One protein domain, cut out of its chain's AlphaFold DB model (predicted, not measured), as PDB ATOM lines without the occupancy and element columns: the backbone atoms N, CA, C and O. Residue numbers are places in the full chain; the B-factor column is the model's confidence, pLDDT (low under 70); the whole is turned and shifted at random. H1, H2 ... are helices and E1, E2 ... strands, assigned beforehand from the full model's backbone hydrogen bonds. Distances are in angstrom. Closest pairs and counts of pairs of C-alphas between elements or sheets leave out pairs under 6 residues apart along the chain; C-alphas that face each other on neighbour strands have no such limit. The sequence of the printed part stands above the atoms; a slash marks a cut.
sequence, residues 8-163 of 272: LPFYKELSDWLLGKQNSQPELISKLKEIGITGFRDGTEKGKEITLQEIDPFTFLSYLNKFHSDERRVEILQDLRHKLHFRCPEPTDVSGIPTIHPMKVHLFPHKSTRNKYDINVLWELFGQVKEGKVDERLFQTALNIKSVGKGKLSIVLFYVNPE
ATOM      1  N   LEU A   8      32.790  43.751  24.282       98.19
ATOM      2  CA  LEU A   8      32.184  42.450  23.963       98.19
ATOM      3  C   LEU A   8      32.724  41.828  22.654       98.19
ATOM      4  O   LEU A   8      33.142  40.666  22.689       98.19
ATOM      5  N   PRO A   9      32.803  42.551  21.512       98.19
ATOM      6  CA  PRO A   9      33.381  42.006  20.282       98.19
ATOM      7  C   PRO A   9      34.855  41.615  20.433       98.19
ATOM      8  O   PRO A   9      35.280  40.607  19.871       98.19
ATOM      9  N   PHE A  10      35.617  42.383  21.219       98.50
ATOM     10  CA  PHE A  10      37.020  42.094  21.498       98.50
ATOM     11  C   PHE A  10      37.182  40.795  22.288       98.50
ATOM     12  O   PHE A  10      37.963  39.938  21.886       98.50
ATOM     13  N   TYR A  11      36.425  40.602  23.374       98.19
ATOM     14  CA  TYR A  11      36.506  39.367  24.164       98.19
ATOM     15  C   TYR A  11      36.052  38.144  23.368       98.19
ATOM     16  O   TYR A  11      36.640  37.072  23.511       98.19
ATOM     17  N   LYS A  12      35.066  38.306  22.475       97.31
ATOM     18  CA  LYS A  12      34.657  37.246  21.550       97.31
ATOM     19  C   LYS A  12      35.821  36.808  20.657       97.31
ATOM     20  O   LYS A  12      36.209  35.644  20.726       97.31
ATOM     21  N   GLU A  13      36.429  37.734  19.912       98.25
ATOM     22  CA  GLU A  13      37.562  37.434  19.020       98.25
ATOM     23  C   GLU A  13      38.798  36.938  19.793       98.25
ATOM     24  O   GLU A  13      39.445  35.977  19.378       98.25
ATOM     25  N   LEU A  14      39.087  37.519  20.964       98.31
ATOM     26  CA  LEU A  14      40.175  37.079  21.838       98.31
ATOM     27  C   LEU A  14      39.980  35.634  22.303       98.31
ATOM     28  O   LEU A  14      40.925  34.844  22.286       98.31
ATOM     29  N   SER A  15      38.763  35.282  22.716       96.75
ATOM     30  CA  SER A  15      38.447  33.928  23.166       96.75
ATOM     31  C   SER A  15      38.561  32.903  22.030       96.75
ATOM     32  O   SER A  15      39.072  31.807  22.250       96.75
ATOM     33  N   ASP A  16      38.167  33.271  20.806       97.00
ATOM     34  CA  ASP A  16      38.327  32.427  19.619       97.00
ATOM     35  C   ASP A  16      39.812  32.234  19.274       97.00
ATOM     36  O   ASP A  16      40.254  31.122  18.989       97.00
ATOM     37  N   TRP A  17      40.611  33.299  19.372       97.94
ATOM     38  CA  TRP A  17      42.054  33.236  19.147       97.94
ATOM     39  C   TRP A  17      42.782  32.361  20.178       97.94
ATOM     40  O   TRP A  17      43.695  31.616  19.814       97.94
ATOM     41  N   LEU A  18      42.376  32.410  21.453       98.31
ATOM     42  CA  LEU A  18      42.988  31.619  22.526       98.31
ATOM     43  C   LEU A  18      42.798  30.104  22.342       98.31
ATOM     44  O   LEU A  18      43.688  29.359  22.745       98.31
ATOM     45  N   LEU A  19      41.716  29.635  21.702       95.94
ATOM     46  CA  LEU A  19      41.429  28.196  21.519       95.94
ATOM     47  C   LEU A  19      42.589  27.424  20.873       95.94
ATOM     48  O   LEU A  19      42.866  26.286  21.243       95.94
ATOM     49  N   GLY A  20      43.309  28.051  19.941       94.31
ATOM     50  CA  GLY A  20      44.426  27.429  19.227       94.31
ATOM     51  C   GLY A  20      45.790  27.556  19.911       94.31
ATOM     52  O   GLY A  20      46.805  27.280  19.273       94.31
ATOM     53  N   LYS A  21      45.864  28.038  21.162       97.69
ATOM     54  CA  LYS A  21      47.127  28.494  21.778       97.69
ATOM     55  C   LYS A  21      47.673  27.622  22.903       97.69
ATOM     56  O   LYS A  21      48.673  27.994  23.517       97.69
ATOM     57  N   GLN A  22      47.109  26.435  23.113       96.75
ATOM     58  CA  GLN A  22      47.543  25.517  24.172       96.75
ATOM     59  C   GLN A  22      49.036  25.154  24.103       96.75
ATOM     60  O   GLN A  22      49.689  25.034  25.140       96.75
ATOM     61  N   ASN A  23      49.591  25.038  22.894       96.56
ATOM     62  CA  ASN A  23      51.004  24.710  22.668       96.56
ATOM     63  C   ASN A  23      51.913  25.950  22.529       96.56
ATOM     64  O   ASN A  23      53.106  25.814  22.277       96.56
ATOM     65  N   SER A  24      51.367  27.157  22.718       97.00
ATOM     66  CA  SER A  24      52.058  28.445  22.537       97.00
ATOM     67  C   SER A  24      52.116  29.267  23.833       97.00
ATOM     68  O   SER A  24      52.176  30.492  23.796       97.00
ATOM     69  N   GLN A  25      52.098  28.627  25.003       97.88
ATOM     70  CA  GLN A  25      52.008  29.319  26.301       97.88
ATOM     71  C   GLN A  25      53.126  30.353  26.551       97.88
ATOM     72  O   GLN A  25      52.804  31.460  26.991       97.88
ATOM     73  N   PRO A  26      54.409  30.099  26.213       97.81
ATOM     74  CA  PRO A  26      55.444  31.129  26.326       97.81
ATOM     75  C   PRO A  26      55.194  32.343  25.414       97.81
ATOM     76  O   PRO A  26      55.465  33.475  25.814       97.81
ATOM     77  N   GLU A  27      54.627  32.130  24.219       97.81
ATOM     78  CA  GLU A  27      54.230  33.206  23.297       97.81
ATOM     79  C   GLU A  27      53.126  34.071  23.921       97.81
ATOM     80  O   GLU A  27      53.196  35.298  23.866       97.81
ATOM     81  N   LEU A  28      52.136  33.445  24.571       98.62
ATOM     82  CA  LEU A  28      51.071  34.156  25.286       98.62
ATOM     83  C   LEU A  28      51.643  35.067  26.378       98.62
ATOM     84  O   LEU A  28      51.283  36.241  26.463       98.62
ATOM     85  N   ILE A  29      52.575  34.547  27.179       98.56
ATOM     86  CA  ILE A  29      53.247  35.320  28.231       98.56
ATOM     87  C   ILE A  29      54.067  36.468  27.625       98.56
ATOM     88  O   ILE A  29      54.030  37.579  28.155       98.56
ATOM     89  N   SER A  30      54.777  36.232  26.515       98.31
ATOM     90  CA  SER A  30      55.534  37.280  25.810       98.31
ATOM     91  C   SER A  30      54.626  38.415  25.352       98.31
ATOM     92  O   SER A  30      54.908  39.575  25.629       98.31
ATOM     93  N   LYS A  31      53.479  38.093  24.746       98.50
ATOM     94  CA  LYS A  31      52.522  39.104  24.281       98.50
ATOM     95  C   LYS A  31      51.983  39.968  25.417       98.50
ATOM     96  O   LYS A  31      51.902  41.178  25.248       98.50
ATOM     97  N   LEU A  32      51.676  39.379  26.578       98.56
ATOM     98  CA  LEU A  32      51.270  40.152  27.758       98.56
ATOM     99  C   LEU A  32      52.397  41.092  28.232       98.56
ATOM    100  O   LEU A  32      52.136  42.241  28.578       98.56
ATOM    101  N   LYS A  33      53.658  40.634  28.226       98.38
ATOM    102  CA  LYS A  33      54.817  41.478  28.574       98.38
ATOM    103  C   LYS A  33      55.001  42.637  27.597       98.38
ATOM    104  O   LYS A  33      55.281  43.752  28.023       98.38
ATOM    105  N   GLU A  34      54.841  42.376  26.304       98.31
ATOM    106  CA  GLU A  34      55.024  43.363  25.234       98.31
ATOM    107  C   GLU A  34      54.010  44.511  25.297       98.31
ATOM    108  O   GLU A  34      54.351  45.625  24.918       98.31
ATOM    109  N   ILE A  35      52.809  44.269  25.832       98.00
ATOM    110  CA  ILE A  35      51.794  45.310  26.102       98.00
ATOM    111  C   ILE A  35      51.920  45.919  27.517       98.00
ATOM    112  O   ILE A  35      50.995  46.525  28.059       98.00
ATOM    113  N   GLY A  36      53.070  45.727  28.168       96.81
ATOM    114  CA  GLY A  36      53.404  46.370  29.440       96.81
ATOM    115  C   GLY A  36      52.774  45.737  30.685       96.81
ATOM    116  O   GLY A  36      52.775  46.357  31.752       96.81
ATOM    117  N   ILE A  37      52.238  44.515  30.606       97.69
ATOM    118  CA  ILE A  37      51.810  43.779  31.806       97.69
ATOM    119  C   ILE A  37      53.050  43.217  32.512       97.69
ATOM    120  O   ILE A  37      53.992  42.756  31.876       97.69
ATOM    121  N   THR A  38      53.061  43.240  33.846       95.50
ATOM    122  CA  THR A  38      54.177  42.756  34.684       95.50
ATOM    123  C   THR A  38      53.701  41.737  35.726       95.50
ATOM    124  O   THR A  38      52.523  41.385  35.763       95.50
ATOM    125  N   GLY A  39      54.582  41.233  36.600       93.00
ATOM    126  CA  GLY A  39      54.188  40.351  37.714       93.00
ATOM    127  C   GLY A  39      53.935  38.891  37.315       93.00
ATOM    128  O   GLY A  39      52.974  38.272  37.774       93.00
ATOM    129  N   PHE A  40      54.790  38.334  36.455       96.06
ATOM    130  CA  PHE A  40      54.769  36.925  36.033       96.06
ATOM    131  C   PHE A  40      55.528  36.020  37.011       96.06
ATOM    132  O   PHE A  40      56.428  35.282  36.616       96.06
ATOM    133  N   ARG A  41      55.184  36.112  38.299       93.06
ATOM    134  CA  ARG A  41      55.753  35.271  39.360       93.06
ATOM    135  C   ARG A  41      55.020  33.942  39.406       93.06
ATOM    136  O   ARG A  41      53.801  33.953  39.354       93.06
ATOM    137  N   ASP A  42      55.740  32.843  39.564       94.50
ATOM    138  CA  ASP A  42      55.218  31.473  39.669       94.50
ATOM    139  C   ASP A  42      55.713  30.792  40.957       94.50
ATOM    140  O   ASP A  42      56.110  29.626  40.994       94.50
ATOM    141  N   GLY A  43      55.716  31.575  42.037       90.56
ATOM    142  CA  GLY A  43      56.200  31.186  43.356       90.56
ATOM    143  C   GLY A  43      57.702  31.353  43.544       90.56
ATOM    144  O   GLY A  43      58.373  32.107  42.838       90.56
ATOM    145  N   THR A  44      58.216  30.666  44.560       90.88
ATOM    146  CA  THR A  44      59.627  30.686  44.941       90.88
ATOM    147  C   THR A  44      60.125  29.270  45.211       90.88
ATOM    148  O   THR A  44      59.393  28.423  45.725       90.88
ATOM    149  N   GLU A  45      61.391  29.020  44.895       89.62
ATOM    150  CA  GLU A  45      62.103  27.794  45.246       89.62
ATOM    151  C   GLU A  45      63.460  28.162  45.846       89.62
ATOM    152  O   GLU A  45      64.234  28.922  45.262       89.62
ATOM    153  N   LYS A  46      63.732  27.665  47.061       88.75
ATOM    154  CA  LYS A  46      64.961  27.965  47.825       88.75
ATOM    155  C   LYS A  46      65.263  29.473  47.918       88.75
ATOM    156  O   LYS A  46      66.410  29.896  47.798       88.75
ATOM    157  N   GLY A  47      64.221  30.288  48.095       87.75
ATOM    158  CA  GLY A  47      64.323  31.748  48.208       87.75
ATOM    159  C   GLY A  47      64.492  32.501  46.883       87.75
ATOM    160  O   GLY A  47      64.531  33.728  46.901       87.75
ATOM    161  N   LYS A  48      64.556  31.810  45.737       91.56
ATOM    162  CA  LYS A  48      64.603  32.432  44.406       91.56
ATOM    163  C   LYS A  48      63.219  32.453  43.773       91.56
ATOM    164  O   LYS A  48      62.482  31.475  43.862       91.56
ATOM    165  N   GLU A  49      62.874  33.565  43.135       92.69
ATOM    166  CA  GLU A  49      61.627  33.707  42.383       92.69
ATOM    167  C   GLU A  49      61.641  32.815  41.137       92.69
ATOM    168  O   GLU A  49      62.609  32.809  40.375       92.69
ATOM    169  N   ILE A  50      60.555  32.073  40.927       95.00
ATOM    170  CA  ILE A  50      60.318  31.328  39.693       95.00
ATOM    171  C   ILE A  50      59.506  32.233  38.769       95.00
ATOM    172  O   ILE A  50      58.465  32.757  39.155       95.00
ATOM    173  N   THR A  51      59.972  32.418  37.536       95.62
ATOM    174  CA  THR A  51      59.201  33.127  36.506       95.62
ATOM    175  C   THR A  51      58.197  32.181  35.857       95.62
ATOM    176  O   THR A  51      58.554  31.062  35.495       95.62
ATOM    177  N   LEU A  52      56.968  32.653  35.643       96.94
ATOM    178  CA  LEU A  52      55.908  31.916  34.959       96.94
ATOM    179  C   LEU A  52      56.325  31.516  33.538       96.94
ATOM    180  O   LEU A  52      56.734  32.371  32.750       96.94
ATOM    181  N   GLN A  53      56.198  30.224  33.226       96.19
ATOM    182  CA  GLN A  53      56.488  29.643  31.902       96.19
ATOM    183  C   GLN A  53      55.260  29.002  31.239       96.19
ATOM    184  O   GLN A  53      55.244  28.804  30.029       96.19
ATOM    185  N   GLU A  54      54.240  28.676  32.031       96.81
ATOM    186  CA  GLU A  54      53.024  27.984  31.605       96.81
ATOM    187  C   GLU A  54      51.821  28.842  31.997       96.81
ATOM    188  O   GLU A  54      51.812  29.444  33.073       96.81
ATOM    189  N   ILE A  55      50.822  28.932  31.126       98.12
ATOM    190  CA  ILE A  55      49.630  29.752  31.350       98.12
ATOM    191  C   ILE A  55      48.420  29.105  30.676       98.12
ATOM    192  O   ILE A  55      48.532  28.549  29.583       98.12
ATOM    193  N   ASP A  56      47.266  29.183  31.330       98.25
ATOM    194  CA  ASP A  56      45.971  28.825  30.757       98.25
ATOM    195  C   ASP A  56      45.206  30.079  30.266       98.25
ATOM    196  O   ASP A  56      45.538  31.205  30.662       98.25
ATOM    197  N   PRO A  57      44.164  29.925  29.430       98.56
ATOM    198  CA  PRO A  57      43.401  31.048  28.885       98.56
ATOM    199  C   PRO A  57      42.720  31.917  29.945       98.56
ATOM    200  O   PRO A  57      42.674  33.138  29.808       98.56
ATOM    201  N   PHE A  58      42.213  31.321  31.025       98.25
ATOM    202  CA  PHE A  58      41.550  32.057  32.099       98.25
ATOM    203  C   PHE A  58      42.543  32.920  32.875       98.25
ATOM    204  O   PHE A  58      42.244  34.070  33.212       98.25
ATOM    205  N   THR A  59      43.745  32.400  33.132       98.06
ATOM    206  CA  THR A  59      44.818  33.190  33.747       98.06
ATOM    207  C   THR A  59      45.301  34.294  32.804       98.06
ATOM    208  O   THR A  59      45.517  35.414  33.265       98.06
ATOM    209  N   PHE A  60      45.394  34.043  31.492       98.69
ATOM    210  CA  PHE A  60      45.684  35.087  30.498       98.69
ATOM    211  C   PHE A  60      44.661  36.234  30.573       98.69
ATOM    212  O   PHE A  60      45.046  37.392  30.728       98.69
ATOM    213  N   LEU A  61      43.362  35.914  30.570       98.50
ATOM    214  CA  LEU A  61      42.277  36.894  30.722       98.50
ATOM    215  C   LEU A  61      42.324  37.603  32.088       98.50
ATOM    216  O   LEU A  61      42.083  38.805  32.181       98.50
ATOM    217  N   SER A  62      42.701  36.893  33.154       97.50
ATOM    218  CA  SER A  62      42.883  37.480  34.489       97.50
ATOM    219  C   SER A  62      44.028  38.498  34.526       97.50
ATOM    220  O   SER A  62      43.928  39.502  35.229       97.50
ATOM    221  N   TYR A  63      45.106  38.283  33.759       98.31
ATOM    222  CA  TYR A  63      46.202  39.251  33.642       98.31
ATOM    223  C   TYR A  63      45.768  40.561  32.974       98.31
ATOM    224  O   TYR A  63      46.285  41.606  33.367       98.31
ATOM    225  N   LEU A  64      44.821  40.524  32.031       98.06
ATOM    226  CA  LEU A  64      44.253  41.729  31.408       98.06
ATOM    227  C   LEU A  64      43.387  42.533  32.390       98.06
ATOM    228  O   LEU A  64      43.360  43.757  32.341       98.06
ATOM    229  N   ASN A  65      42.717  41.848  33.323       96.75
ATOM    230  CA  ASN A  65      41.705  42.433  34.212       96.75
ATOM    231  C   ASN A  65      42.177  42.699  35.643       96.75
ATOM    232  O   ASN A  65      41.360  42.886  36.544       96.75
ATOM    233  N   LYS A  66      43.488  42.714  35.885       94.56
ATOM    234  CA  LYS A  66      44.026  42.906  37.239       94.56
ATOM    235  C   LYS A  66      44.268  44.357  37.651       94.56
ATOM    236  O   LYS A  66      44.856  44.610  38.699       94.56
ATOM    237  N   PHE A  67      43.906  45.305  36.799       93.75
ATOM    238  CA  PHE A  67      44.158  46.728  37.007       93.75
ATOM    239  C   PHE A  67      42.910  47.400  37.577       93.75
ATOM    240  O   PHE A  67      41.798  46.959  37.307       93.75
ATOM    241  N   HIS A  68      43.101  48.441  38.388       88.25
ATOM    242  CA  HIS A  68      41.994  49.135  39.055       88.25
ATOM    243  C   HIS A  68      41.419  50.291  38.229       88.25
ATOM    244  O   HIS A  68      40.233  50.561  38.340       88.25
ATOM    245  N   SER A  69      42.248  50.976  37.434       93.56
ATOM    246  CA  SER A  69      41.810  52.089  36.579       93.56
ATOM    247  C   SER A  69      41.206  51.549  35.290       93.56
ATOM    248  O   SER A  69      41.805  50.688  34.639       93.56
ATOM    249  N   ASP A  70      40.042  52.073  34.921       95.12
ATOM    250  CA  ASP A  70      39.369  51.706  33.681       95.12
ATOM    251  C   ASP A  70      40.139  52.215  32.460       95.12
ATOM    252  O   ASP A  70      40.262  51.475  31.488       95.12
ATOM    253  N   GLU A  71      40.775  53.386  32.546       96.69
ATOM    254  CA  GLU A  71      41.648  53.925  31.497       96.69
ATOM    255  C   GLU A  71      42.784  52.948  31.191       96.69
ATOM    256  O   GLU A  71      42.965  52.531  30.047       96.69
ATOM    257  N   ARG A  72      43.491  52.480  32.231       96.62
ATOM    258  CA  ARG A  72      44.590  51.525  32.048       96.62
ATOM    259  C   ARG A  72      44.107  50.197  31.471       96.62
ATOM    260  O   ARG A  72      44.832  49.545  30.723       96.62
ATOM    261  N   ARG A  73      42.909  49.749  31.848       97.56
ATOM    262  CA  ARG A  73      42.339  48.506  31.316       97.56
ATOM    263  C   ARG A  73      41.988  48.669  29.844       97.56
ATOM    264  O   ARG A  73      42.354  47.795  29.067       97.56
ATOM    265  N   VAL A  74      41.347  49.775  29.462       98.38
ATOM    266  CA  VAL A  74      41.041  50.098  28.061       98.38
ATOM    267  C   VAL A  74      42.325  50.121  27.232       98.38
ATOM    268  O   VAL A  74      42.402  49.367  26.266       98.38
ATOM    269  N   GLU A  75      43.358  50.854  27.662       98.38
ATOM    270  CA  GLU A  75      44.673  50.880  26.996       98.38
ATOM    271  C   GLU A  75      45.224  49.469  26.748       98.38
ATOM    272  O   GLU A  75      45.623  49.134  25.639       98.38
ATOM    273  N   ILE A  76      45.190  48.598  27.762       98.56
ATOM    274  CA  ILE A  76      45.690  47.220  27.647       98.56
ATOM    275  C   ILE A  76      44.905  46.404  26.617       98.56
ATOM    276  O   ILE A  76      45.498  45.613  25.878       98.56
ATOM    277  N   LEU A  77      43.577  46.551  26.572       98.62
ATOM    278  CA  LEU A  77      42.760  45.841  25.587       98.62
ATOM    279  C   LEU A  77      43.044  46.351  24.169       98.62
ATOM    280  O   LEU A  77      43.159  45.541  23.247       98.62
ATOM    281  N   GLN A  78      43.209  47.664  23.998       98.62
ATOM    282  CA  GLN A  78      43.572  48.286  22.723       98.62
ATOM    283  C   GLN A  78      44.965  47.833  22.264       98.62
ATOM    284  O   GLN A  78      45.109  47.316  21.155       98.62
ATOM    285  N   ASP A  79      45.970  47.898  23.138       98.69
ATOM    286  CA  ASP A  79      47.330  47.432  22.859       98.69
ATOM    287  C   ASP A  79      47.343  45.959  22.433       98.69
ATOM    288  O   ASP A  79      47.967  45.600  21.429       98.69
ATOM    289  N   LEU A  80      46.610  45.091  23.147       98.75
ATOM    290  CA  LEU A  80      46.513  43.679  22.778       98.75
ATOM    291  C   LEU A  80      45.820  43.497  21.425       98.75
ATOM    292  O   LEU A  80      46.284  42.702  20.604       98.75
ATOM    293  N   ARG A  81      44.737  44.241  21.172       98.56
ATOM    294  CA  ARG A  81      44.012  44.226  19.896       98.56
ATOM    295  C   ARG A  81      44.950  44.556  18.735       98.56
ATOM    296  O   ARG A  81      44.979  43.817  17.750       98.56
ATOM    297  N   HIS A  82      45.738  45.626  18.857       98.44
ATOM    298  CA  HIS A  82      46.708  46.027  17.837       98.44
ATOM    299  C   HIS A  82      47.827  44.995  17.686       98.44
ATOM    300  O   HIS A  82      48.157  44.614  16.563       98.44
ATOM    301  N   LYS A  83      48.364  44.486  18.802       98.19
ATOM    302  CA  LYS A  83      49.429  43.474  18.817       98.19
ATOM    303  C   LYS A  83      49.019  42.170  18.132       98.19
ATOM    304  O   LYS A  83      49.865  41.479  17.561       98.19
ATOM    305  N   LEU A  84      47.744  41.805  18.236       97.94
ATOM    306  CA  LEU A  84      47.179  40.601  17.630       97.94
ATOM    307  C   LEU A  84      46.557  40.843  16.251       97.94
ATOM    308  O   LEU A  84      46.169  39.876  15.599       97.94
ATOM    309  N   HIS A  85      46.504  42.097  15.794       97.88
ATOM    310  CA  HIS A  85      45.862  42.503  14.543       97.88
ATOM    311  C   HIS A  85      44.394  42.049  14.447       97.88
ATOM    312  O   HIS A  85      43.929  41.626  13.386       97.88
ATOM    313  N   PHE A  86      43.671  42.128  15.566       98.44
ATOM    314  CA  PHE A  86      42.250  41.795  15.627       98.44
ATOM    315  C   PHE A  86      41.394  42.769  14.816       98.44
ATOM    316  O   PHE A  86      41.711  43.955  14.681       98.44
ATOM    317  N   ARG A  87      40.297  42.248  14.261       97.88
ATOM    318  CA  ARG A  87      39.415  42.976  13.336       97.88
ATOM    319  C   ARG A  87      38.224  43.628  14.024       97.88
ATOM    320  O   ARG A  87      37.634  44.535  13.440       97.88
ATOM    321  N   CYS A  88      37.865  43.185  15.227       97.69
ATOM    322  CA  CYS A  88      36.817  43.795  16.035       97.69
ATOM    323  C   CYS A  88      37.029  45.311  16.206       97.69
ATOM    324  O   CYS A  88      38.159  45.797  16.080       97.69
ATOM    325  N   PRO A  89      35.968  46.083  16.495       97.56
ATOM    326  CA  PRO A  89      36.107  47.478  16.889       97.56
ATOM    327  C   PRO A  89      37.029  47.641  18.097       97.56
ATOM    328  O   PRO A  89      37.191  46.728  18.909       97.56
ATOM    329  N   GLU A  90      37.641  48.811  18.201       97.00
ATOM    330  CA  GLU A  90      38.473  49.143  19.346       97.00
ATOM    331  C   GLU A  90      37.600  49.306  20.602       97.00
ATOM    332  O   GLU A  90      36.616  50.049  20.550       97.00
ATOM    333  N   PRO A  91      37.903  48.601  21.708       97.75
ATOM    334  CA  PRO A  91      37.167  48.791  22.948       97.75
ATOM    335  C   PRO A  91      37.459  50.185  23.503       97.75
ATOM    336  O   PRO A  91      38.611  50.608  23.549       97.75
ATOM    337  N   THR A  92      36.418  50.889  23.939       97.88
ATOM    338  CA  THR A  92      36.513  52.228  24.545       97.88
ATOM    339  C   THR A  92      36.052  52.248  26.000       97.88
ATOM    340  O   THR A  92      36.087  53.294  26.637       97.88
ATOM    341  N   ASP A  93      35.596  51.112  26.529       97.75
ATOM    342  CA  ASP A  93      35.165  50.963  27.915       97.75
ATOM    343  C   ASP A  93      35.385  49.530  28.422       97.75
ATOM    344  O   ASP A  93      35.599  48.593  27.650       97.75
ATOM    345  N   VAL A  94      35.281  49.360  29.739       97.75
ATOM    346  CA  VAL A  94      35.364  48.065  30.440       97.75
ATOM    347  C   VAL A  94      34.188  47.865  31.404       97.75
ATOM    348  O   VAL A  94      34.281  47.136  32.396       97.75
ATOM    349  N   SER A  95      33.058  48.513  31.105       97.81
ATOM    350  CA  SER A  95      31.852  48.500  31.933       97.81
ATOM    351  C   SER A  95      31.354  47.073  32.132       97.81
ATOM    352  O   SER A  95      31.128  46.349  31.164       97.81
ATOM    353  N   GLY A  96      31.156  46.665  33.385       97.12
ATOM    354  CA  GLY A  96      30.632  45.336  33.709       97.12
ATOM    355  C   GLY A  96      31.637  44.196  33.535       97.12
ATOM    356  O   GLY A  96      31.235  43.041  33.599       97.12
ATOM    357  N   ILE A  97      32.928  44.484  33.325       97.81
ATOM    358  CA  ILE A  97      33.985  43.475  33.444       97.81
ATOM    359  C   ILE A  97      34.494  43.467  34.896       97.81
ATOM    360  O   ILE A  97      35.118  44.454  35.307       97.81
ATOM    361  N   PRO A  98      34.320  42.376  35.669       96.50
ATOM    362  CA  PRO A  98      34.905  42.261  37.004       96.50
ATOM    363  C   PRO A  98      36.432  42.373  36.973       96.50
ATOM    364  O   PRO A  98      37.067  41.973  35.995       96.50
ATOM    365  N   THR A  99      37.042  42.851  38.054       94.06
ATOM    366  CA  THR A  99      38.503  42.873  38.213       94.06
ATOM    367  C   THR A  99      38.999  41.673  39.020       94.06
ATOM    368  O   THR A  99      38.273  41.081  39.821       94.06
ATOM    369  N   ILE A 100      40.266  41.302  38.823       90.25
ATOM    370  CA  ILE A 100      40.949  40.278  39.623       90.25
ATOM    371  C   ILE A 100      42.044  40.938  40.455       90.25
ATOM    372  O   ILE A 100      42.849  41.713  39.952       90.25
ATOM    373  N   HIS A 101      42.136  40.593  41.737       87.62
ATOM    374  CA  HIS A 101      43.203  41.124  42.581       87.62
ATOM    375  C   HIS A 101      44.594  40.755  42.006       87.62
ATOM    376  O   HIS A 101      44.839  39.567  41.770       87.62
ATOM    377  N   PRO A 102      45.548  41.702  41.852       87.56
ATOM    378  CA  PRO A 102      46.857  41.455  41.230       87.56
ATOM    379  C   PRO A 102      47.654  40.277  41.803       87.56
ATOM    380  O   PRO A 102      48.396  39.619  41.079       87.56
ATOM    381  N   MET A 103      47.503  40.000  43.102       84.06
ATOM    382  CA  MET A 103      48.172  38.882  43.796       84.06
ATOM    383  C   MET A 103      47.449  37.533  43.664       84.06
ATOM    384  O   MET A 103      47.946  36.523  44.146       84.06
ATOM    385  N   LYS A 104      46.262  37.506  43.055       87.94
ATOM    386  CA  LYS A 104      45.425  36.311  42.894       87.94
ATOM    387  C   LYS A 104      45.094  36.072  41.424       87.94
ATOM    388  O   LYS A 104      43.994  35.631  41.115       87.94
ATOM    389  N   VAL A 105      46.008  36.384  40.506       92.00
ATOM    390  CA  VAL A 105      45.750  36.297  39.057       92.00
ATOM    391  C   VAL A 105      45.711  34.859  38.542       92.00
ATOM    392  O   VAL A 105      44.860  34.543  37.720       92.00
ATOM    393  N   HIS A 106      46.515  33.948  39.095       94.88
ATOM    394  CA  HIS A 106      46.557  32.546  38.655       94.88
ATOM    395  C   HIS A 106      45.324  31.760  39.070       94.88
ATOM    396  O   HIS A 106      44.912  31.808  40.231       94.88
ATOM    397  N   LEU A 107      44.723  31.035  38.130       94.62
ATOM    398  CA  LEU A 107      43.670  30.051  38.408       94.62
ATOM    399  C   LEU A 107      44.256  28.668  38.754       94.62
ATOM    400  O   LEU A 107      43.590  27.650  38.656       94.62
ATOM    401  N   PHE A 108      45.522  28.636  39.156       95.75
ATOM    402  CA  PHE A 108      46.255  27.440  39.542       95.75
ATOM    403  C   PHE A 108      47.302  27.807  40.609       95.75
ATOM    404  O   PHE A 108      47.677  28.979  40.725       95.75
ATOM    405  N   PRO A 109      47.796  26.844  41.404       94.19
ATOM    406  CA  PRO A 109      48.853  27.097  42.377       94.19
ATOM    407  C   PRO A 109      50.210  27.408  41.730       94.19
ATOM    408  O   PRO A 109      50.497  27.046  40.591       94.19
ATOM    409  N   HIS A 110      51.118  28.000  42.500       93.69
ATOM    410  CA  HIS A 110      52.495  28.224  42.051       93.69
ATOM    411  C   HIS A 110      53.222  26.914  41.697       93.69
ATOM    412  O   HIS A 110      52.866  25.848  42.213       93.69
ATOM    413  N   LYS A 111      54.289  27.001  40.889       93.69
ATOM    414  CA  LYS A 111      55.056  25.861  40.340       93.69
ATOM    415  C   LYS A 111      55.403  24.779  41.358       93.69
ATOM    416  O   LYS A 111      55.275  23.602  41.049       93.69
ATOM    417  N   SER A 112      55.813  25.170  42.563       90.12
ATOM    418  CA  SER A 112      56.216  24.247  43.633       90.12
ATOM    419  C   SER A 112      55.061  23.457  44.256       90.12
ATOM    420  O   SER A 112      55.305  22.519  45.009       90.12
ATOM    421  N   THR A 113      53.812  23.835  43.975       91.06
ATOM    422  CA  THR A 113      52.617  23.277  44.628       91.06
ATOM    423  C   THR A 113      51.526  22.809  43.672       91.06
ATOM    424  O   THR A 113      50.659  22.058  44.112       91.06
ATOM    425  N   ARG A 114      51.522  23.248  42.403       94.19
ATOM    426  CA  ARG A 114      50.516  22.796  41.429       94.19
ATOM    427  C   ARG A 114      50.744  21.351  41.018       94.19
ATOM    428  O   ARG A 114      51.886  20.901  40.913       94.19
ATOM    429  N   ASN A 115      49.661  20.650  40.710       95.31
ATOM    430  CA  ASN A 115      49.758  19.331  40.109       95.31
ATOM    431  C   ASN A 115      50.166  19.447  38.639       95.31
ATOM    432  O   ASN A 115      49.904  20.444  37.962       95.31
ATOM    433  N   LYS A 116      50.756  18.366  38.121       94.25
ATOM    434  CA  LYS A 116      51.241  18.270  36.737       94.25
ATOM    435  C   LYS A 116      50.174  18.612  35.687       94.25
ATOM    436  O   LYS A 116      50.529  19.142  34.643       94.25
ATOM    437  N   TYR A 117      48.906  18.300  35.958       96.31
ATOM    438  CA  TYR A 117      47.809  18.420  34.993       96.31
ATOM    439  C   TYR A 117      46.854  19.589  35.268       96.31
ATOM    440  O   TYR A 117      45.918  19.771  34.495       96.31
ATOM    441  N   ASP A 118      47.082  20.403  36.308       96.81
ATOM    442  CA  ASP A 118      46.160  21.496  36.669       96.81
ATOM    443  C   ASP A 118      45.954  22.464  35.488       96.81
ATOM    444  O   ASP A 118      44.830  22.798  35.132       96.81
ATOM    445  N   ILE A 119      47.038  22.859  34.810       97.44
ATOM    446  CA  ILE A 119      46.967  23.765  33.652       97.44
ATOM    447  C   ILE A 119      46.284  23.081  32.454       97.44
ATOM    448  O   ILE A 119      45.523  23.727  31.738       97.44
ATOM    449  N   ASN A 120      46.499  21.777  32.242       98.00
ATOM    450  CA  ASN A 120      45.834  21.022  31.172       98.00
ATOM    451  C   ASN A 120      44.315  20.972  31.364       98.00
ATOM    452  O   ASN A 120      43.584  21.194  30.404       98.00
ATOM    453  N   VAL A 121      43.860  20.745  32.600       98.25
ATOM    454  CA  VAL A 121      42.435  20.762  32.964       98.25
ATOM    455  C   VAL A 121      41.804  22.110  32.613       98.25
ATOM    456  O   VAL A 121      40.711  22.153  32.056       98.25
ATOM    457  N   LEU A 122      42.499  23.220  32.880       98.31
ATOM    458  CA  LEU A 122      42.004  24.560  32.557       98.31
ATOM    459  C   LEU A 122      41.933  24.824  31.047       98.31
ATOM    460  O   LEU A 122      40.979  25.444  30.580       98.31
ATOM    461  N   TRP A 123      42.901  24.330  30.271       98.56
ATOM    462  CA  TRP A 123      42.848  24.391  28.806       98.56
ATOM    463  C   TRP A 123      41.665  23.604  28.236       98.56
ATOM    464  O   TRP A 123      40.948  24.114  27.376       98.56
ATOM    465  N   GLU A 124      41.433  22.388  28.734       98.38
ATOM    466  CA  GLU A 124      40.310  21.554  28.299       98.38
ATOM    467  C   GLU A 124      38.965  22.190  28.678       98.38
ATOM    468  O   GLU A 124      38.060  22.283  27.844       98.38
ATOM    469  N   LEU A 125      38.858  22.723  29.902       98.56
ATOM    470  CA  LEU A 125      37.655  23.411  30.363       98.56
ATOM    471  C   LEU A 125      37.359  24.636  29.494       98.56
ATOM    472  O   LEU A 125      36.212  24.850  29.113       98.56
ATOM    473  N   PHE A 126      38.377  25.428  29.147       98.56
ATOM    474  CA  PHE A 126      38.213  26.582  28.264       98.56
ATOM    475  C   PHE A 126      37.602  26.189  26.910       98.56
ATOM    476  O   PHE A 126      36.658  26.840  26.456       98.56
ATOM    477  N   GLY A 127      38.086  25.100  26.302       98.06
ATOM    478  CA  GLY A 127      37.529  24.556  25.061       98.06
ATOM    479  C   GLY A 127      36.051  24.190  25.198       98.06
ATOM    480  O   GLY A 127      35.211  24.674  24.439       98.06
ATOM    481  N   GLN A 128      35.701  23.428  26.233       97.62
ATOM    482  CA  GLN A 128      34.316  23.005  26.461       97.62
ATOM    483  C   GLN A 128      33.362  24.172  26.770       97.62
ATOM    484  O   GLN A 128      32.206  24.176  26.336       97.62
ATOM    485  N   VAL A 129      33.839  25.191  27.490       96.94
ATOM    486  CA  VAL A 129      33.084  26.422  27.778       96.94
ATOM    487  C   VAL A 129      32.776  27.182  26.489       96.94
ATOM    488  O   VAL A 129      31.655  27.671  26.324       96.94
ATOM    489  N   LYS A 130      33.741  27.245  25.566       94.31
ATOM    490  CA  LYS A 130      33.580  27.856  24.240       94.31
ATOM    491  C   LYS A 130      32.623  27.087  23.338       94.31
ATOM    492  O   LYS A 130      31.833  27.711  22.637       94.31
ATOM    493  N   GLU A 131      32.652  25.761  23.392       92.94
ATOM    494  CA  GLU A 131      31.722  24.895  22.657       92.94
ATOM    495  C   GLU A 131      30.317  24.844  23.279       92.94
ATOM    496  O   GLU A 131      29.370  24.370  22.650       92.94
ATOM    497  N   GLY A 132      30.167  25.318  24.520       92.81
ATOM    498  CA  GLY A 132      28.914  25.262  25.270       92.81
ATOM    499  C   GLY A 132      28.558  23.864  25.788       92.81
ATOM    500  O   GLY A 132      27.410  23.646  26.173       92.81
ATOM    501  N   LYS A 133      29.523  22.935  25.815       94.19
ATOM    502  CA  LYS A 133      29.362  21.522  26.198       94.19
ATOM    503  C   LYS A 133      30.328  21.156  27.324       94.19
ATOM    504  O   LYS A 133      31.265  20.390  27.124       94.19
ATOM    505  N   VAL A 134      30.116  21.743  28.497       97.38
ATOM    506  CA  VAL A 134      30.969  21.502  29.668       97.38
ATOM    507  C   VAL A 134      30.587  20.191  30.343       97.38
ATOM    508  O   VAL A 134      29.442  19.999  30.751       97.38
ATOM    509  N   ASP A 135      31.565  19.300  30.458       97.94
ATOM    510  CA  ASP A 135      31.498  18.077  31.236       97.94
ATOM    511  C   ASP A 135      31.569  18.398  32.733       97.94
ATOM    512  O   ASP A 135      32.441  19.131  33.211       97.94
ATOM    513  N   GLU A 136      30.643  17.815  33.492       97.75
ATOM    514  CA  GLU A 136      30.532  18.065  34.927       97.75
ATOM    515  C   GLU A 136      31.786  17.593  35.677       97.75
ATOM    516  O   GLU A 136      32.249  18.273  36.588       97.75
ATOM    517  N   ARG A 137      32.401  16.466  35.289       98.06
ATOM    518  CA  ARG A 137      33.588  15.947  35.989       98.06
ATOM    519  C   ARG A 137      34.803  16.828  35.743       98.06
ATOM    520  O   ARG A 137      35.561  17.081  36.682       98.06
ATOM    521  N   LEU A 138      34.987  17.318  34.520       98.31
ATOM    522  CA  LEU A 138      36.056  18.260  34.205       98.31
ATOM    523  C   LEU A 138      35.874  19.574  34.969       98.31
ATOM    524  O   LEU A 138      36.827  20.070  35.571       98.31
ATOM    525  N   PHE A 139      34.647  20.103  35.015       98.19
ATOM    526  CA  PHE A 139      34.344  21.296  35.801       98.19
ATOM    527  C   PHE A 139      34.663  21.101  37.286       98.19
ATOM    528  O   PHE A 139      35.338  21.941  37.882       98.19
ATOM    529  N   GLN A 140      34.242  19.978  37.876       97.50
ATOM    530  CA  GLN A 140      34.569  19.653  39.267       97.50
ATOM    531  C   GLN A 140      36.075  19.506  39.482       97.50
ATOM    532  O   GLN A 140      36.606  19.950  40.497       97.50
ATOM    533  N   THR A 141      36.789  18.925  38.517       97.44
ATOM    534  CA  THR A 141      38.251  18.803  38.573       97.44
ATOM    535  C   THR A 141      38.903  20.184  38.610       97.44
ATOM    536  O   THR A 141      39.766  20.420  39.450       97.44
ATOM    537  N   ALA A 142      38.444  21.121  37.774       97.56
ATOM    538  CA  ALA A 142      38.924  22.500  37.778       97.56
ATOM    539  C   ALA A 142      38.572  23.247  39.075       97.56
ATOM    540  O   ALA A 142      39.409  23.968  39.614       97.56
ATOM    541  N   LEU A 143      37.358  23.059  39.603       95.56
ATOM    542  CA  LEU A 143      36.921  23.668  40.863       95.56
ATOM    543  C   LEU A 143      37.724  23.153  42.070       95.56
ATOM    544  O   LEU A 143      37.944  23.899  43.021       95.56
ATOM    545  N   ASN A 144      38.197  21.906  42.012       95.31
ATOM    546  CA  ASN A 144      39.025  21.285  43.046       95.31
ATOM    547  C   ASN A 144      40.523  21.625  42.934       95.31
ATOM    548  O   ASN A 144      41.295  21.251  43.823       95.31
ATOM    549  N   ILE A 145      40.958  22.343  41.889       95.12
ATOM    550  CA  ILE A 145      42.324  22.875  41.831       95.12
ATOM    551  C   ILE A 145      42.519  23.799  43.035       95.12
ATOM    552  O   ILE A 145      41.744  24.727  43.288       95.12
ATOM    553  N   LYS A 146      43.584  23.555  43.802       87.25
ATOM    554  CA  LYS A 146      43.881  24.339  45.002       87.25
ATOM    555  C   LYS A 146      43.925  25.833  44.655       87.25
ATOM    556  O   LYS A 146      44.509  26.236  43.654       87.25
ATOM    557  N   SER A 147      43.322  26.653  45.516       75.62
ATOM    558  CA  SER A 147      43.210  28.112  45.350       75.62
ATOM    559  C   SER A 147      42.233  28.595  44.264       75.62
ATOM    560  O   SER A 147      42.111  29.810  44.082       75.62
ATOM    561  N   VAL A 148      41.473  27.705  43.616       82.94
ATOM    562  CA  VAL A 148      40.327  28.079  42.774       82.94
ATOM    563  C   VAL A 148      39.068  28.173  43.636       82.94
ATOM    564  O   VAL A 148      38.545  27.183  44.128       82.94
ATOM    565  N   GLY A 149      38.580  29.394  43.854       87.88
ATOM    566  CA  GLY A 149      37.293  29.630  44.516       87.88
ATOM    567  C   GLY A 149      36.159  29.800  43.503       87.88
ATOM    568  O   GLY A 149      36.385  30.340  42.421       87.88
ATOM    569  N   LYS A 150      34.929  29.434  43.885       92.56
ATOM    570  CA  LYS A 150      33.710  29.562  43.056       92.56
ATOM    571  C   LYS A 150      33.533  30.960  42.453       92.56
ATOM    572  O   LYS A 150      33.387  31.101  41.247       92.56
ATOM    573  N   GLY A 151      33.654  32.012  43.268       93.06
ATOM    574  CA  GLY A 151      33.564  33.391  42.771       93.06
ATOM    575  C   GLY A 151      34.582  33.671  41.661       93.06
ATOM    576  O   GLY A 151      34.222  34.147  40.590       93.06
ATOM    577  N   LYS A 152      35.844  33.261  41.844       94.19
ATOM    578  CA  LYS A 152      36.874  33.435  40.813       94.19
ATOM    579  C   LYS A 152      36.579  32.618  39.552       94.19
ATOM    580  O   LYS A 152      36.735  33.147  38.456       94.19
ATOM    581  N   LEU A 153      36.158  31.363  39.705       96.62
ATOM    582  CA  LEU A 153      35.819  30.503  38.574       96.62
ATOM    583  C   LEU A 153      34.657  31.100  37.760       96.62
ATOM    584  O   LEU A 153      34.747  31.181  36.542       96.62
ATOM    585  N   SER A 154      33.620  31.628  38.414       98.00
ATOM    586  CA  SER A 154      32.516  32.308  37.721       98.00
ATOM    587  C   SER A 154      32.952  33.570  36.958       98.00
ATOM    588  O   SER A 154      32.501  33.794  35.839       98.00
ATOM    589  N   ILE A 155      33.880  34.366  37.512       97.94
ATOM    590  CA  ILE A 155      34.428  35.556  36.839       97.94
ATOM    591  C   ILE A 155      35.148  35.158  35.550       97.94
ATOM    592  O   ILE A 155      34.912  35.743  34.495       97.94
ATOM    593  N   VAL A 156      36.027  34.157  35.619       97.62
ATOM    594  CA  VAL A 156      36.796  33.767  34.435       97.62
ATOM    595  C   VAL A 156      35.929  33.082  33.382       97.62
ATOM    596  O   VAL A 156      36.188  33.267  32.199       97.62
ATOM    597  N   LEU A 157      34.870  32.362  33.771       98.25
ATOM    598  CA  LEU A 157      33.884  31.817  32.830       98.25
ATOM    599  C   LEU A 157      33.090  32.930  32.138       98.25
ATOM    600  O   LEU A 157      32.879  32.864  30.925       98.25
ATOM    601  N   PHE A 158      32.722  33.980  32.877       98.50
ATOM    602  CA  PHE A 158      32.116  35.184  32.312       98.50
ATOM    603  C   PHE A 158      33.033  35.874  31.296       98.50
ATOM    604  O   PHE A 158      32.559  36.242  30.226       98.50
ATOM    605  N   TYR A 159      34.341  35.991  31.561       98.19
ATOM    606  CA  TYR A 159      35.274  36.552  30.572       98.19
ATOM    607  C   TYR A 159      35.248  35.786  29.243       98.19
ATOM    608  O   TYR A 159      35.390  36.388  28.183       98.19
ATOM    609  N   VAL A 160      35.075  34.463  29.282       97.50
ATOM    610  CA  VAL A 160      35.063  33.623  28.074       97.50
ATOM    611  C   VAL A 160      33.738  33.705  27.325       97.50
ATOM    612  O   VAL A 160      33.732  33.726  26.095       97.50
ATOM    613  N   ASN A 161      32.617  33.721  28.047       95.75
ATOM    614  CA  ASN A 161      31.291  33.774  27.446       95.75
ATOM    615  C   ASN A 161      30.345  34.679  28.258       95.75
ATOM    616  O   ASN A 161      29.514  34.184  29.033       95.75
ATOM    617  N   PRO A 162      30.442  36.007  28.060       96.56
ATOM    618  CA  PRO A 162      29.649  36.978  28.806       96.56
ATOM    619  C   PRO A 162      28.170  36.983  28.399       96.56
ATOM    620  O   PRO A 162      27.346  37.567  29.094       96.56
ATOM    621  N   GLU A 163      27.799  36.323  27.296       95.38
ATOM    622  CA  GLU A 163      26.398  36.149  26.888       95.38
ATOM    623  C   GLU A 163      25.655  35.127  27.747       95.38
ATOM    624  O   GLU A 163      24.432  35.216  27.873       95.38
TER     625      GLU A 163
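Overview. This is residues 8 to 163 of the 272 residues of an uncharacterized protein of Bacteroides sp. 1_1_30 (UniProt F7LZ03). A rounded body of crossed helices is built round one short helix, H3, which sits in the middle with H2 and H7 on opposite sides of it and H4 and H5 on another pair of opposite sides. H6 packs on H5, the last residues of H7 meet H1 at a corner, and the small strand hairpin E1 and E2 lies far from the middle. The long stretch of residues 85 to 117, with no named element, runs from H4 to H5 over one side of the body, its C-alphas 8 to 21 A from the mean of all C-alphas. The printed part has 156 residues, with the order H1 H2 E1 E2 H3 H4 H5 H6 H7 and one antiparallel sheet, E1 - E2; the class is mostly helix. It is compact, with a radius of gyration of the C-alphas of 15.0 A and spans of 42 by 39 by 27 A.

Arrangement. H1, residues 8 to 18, touches H7, residues 150 to 160, about perpendicular at 86 degrees; the closest C-alphas are those of Ser 15 and Val 160, 6.0 A apart. H2, residues 25 to 34, only just touches H3, residues 57 to 64, with 3 pairs of C-alphas within 8 A, the closest Leu 28 and Phe 60 at 7.6 A; the tilt is a shallow 10 degrees, the same way. E1, residues 41 to 45, and E2, residues 48 to 51, form an antiparallel hairpin at 146 degrees; N 42 and O 50 are within hydrogen-bond range at 2.8 A, and N 50 and O 43 at 2.9 A. H3 touches H7 about perpendicular at 88 degrees, with the C-alphas of Phe 58 and Val 156 closest at 5.6 A. H4, residues 70 to 84, only just touches H3, with residues 73 to 77 alone and 3 pairs within 8 A; the closest C-alphas are those of Leu 64 and Ile 76, 6.8 A apart. H5, residues 118 to 131, touches H3 with residues 122 to 126 alone, the closest C-alphas being those of Pro 57 and Trp 123 at 6.7 A. H6, residues 136 to 143, touches H5 at a steep tilt of 50 degrees, opposite ways, with the C-alphas of Val 121 and Ala 142 closest at 6.2 A. In H1 to H7 every O i to N i+4 pair is within hydrogen-bond range.

Along the chain. H1 begins at C-alpha 8, (32.184, 42.450, 23.963), and is 15.4 A long. H2 measures 14.4 A, E1 11.4 A, E2 9.6 A and H3 11.0 A. H4, 21.0 A, begins at C-alpha 70, (39.369, 51.706, 33.681). H5 measures 20.4 A, H6 10.4 A, and H7, 15.6 A, ends at C-alpha 160, (35.063, 33.623, 28.074).

Size, cuts and confidence. The C-alphas farthest apart are those of Lys 46 and Pro 89, 46.6 A. The printed part has no cut. The link from H4 to H5, 33 residues, is long. The mean pLDDT of the printed part is 95.8, and no printed residue is under 70.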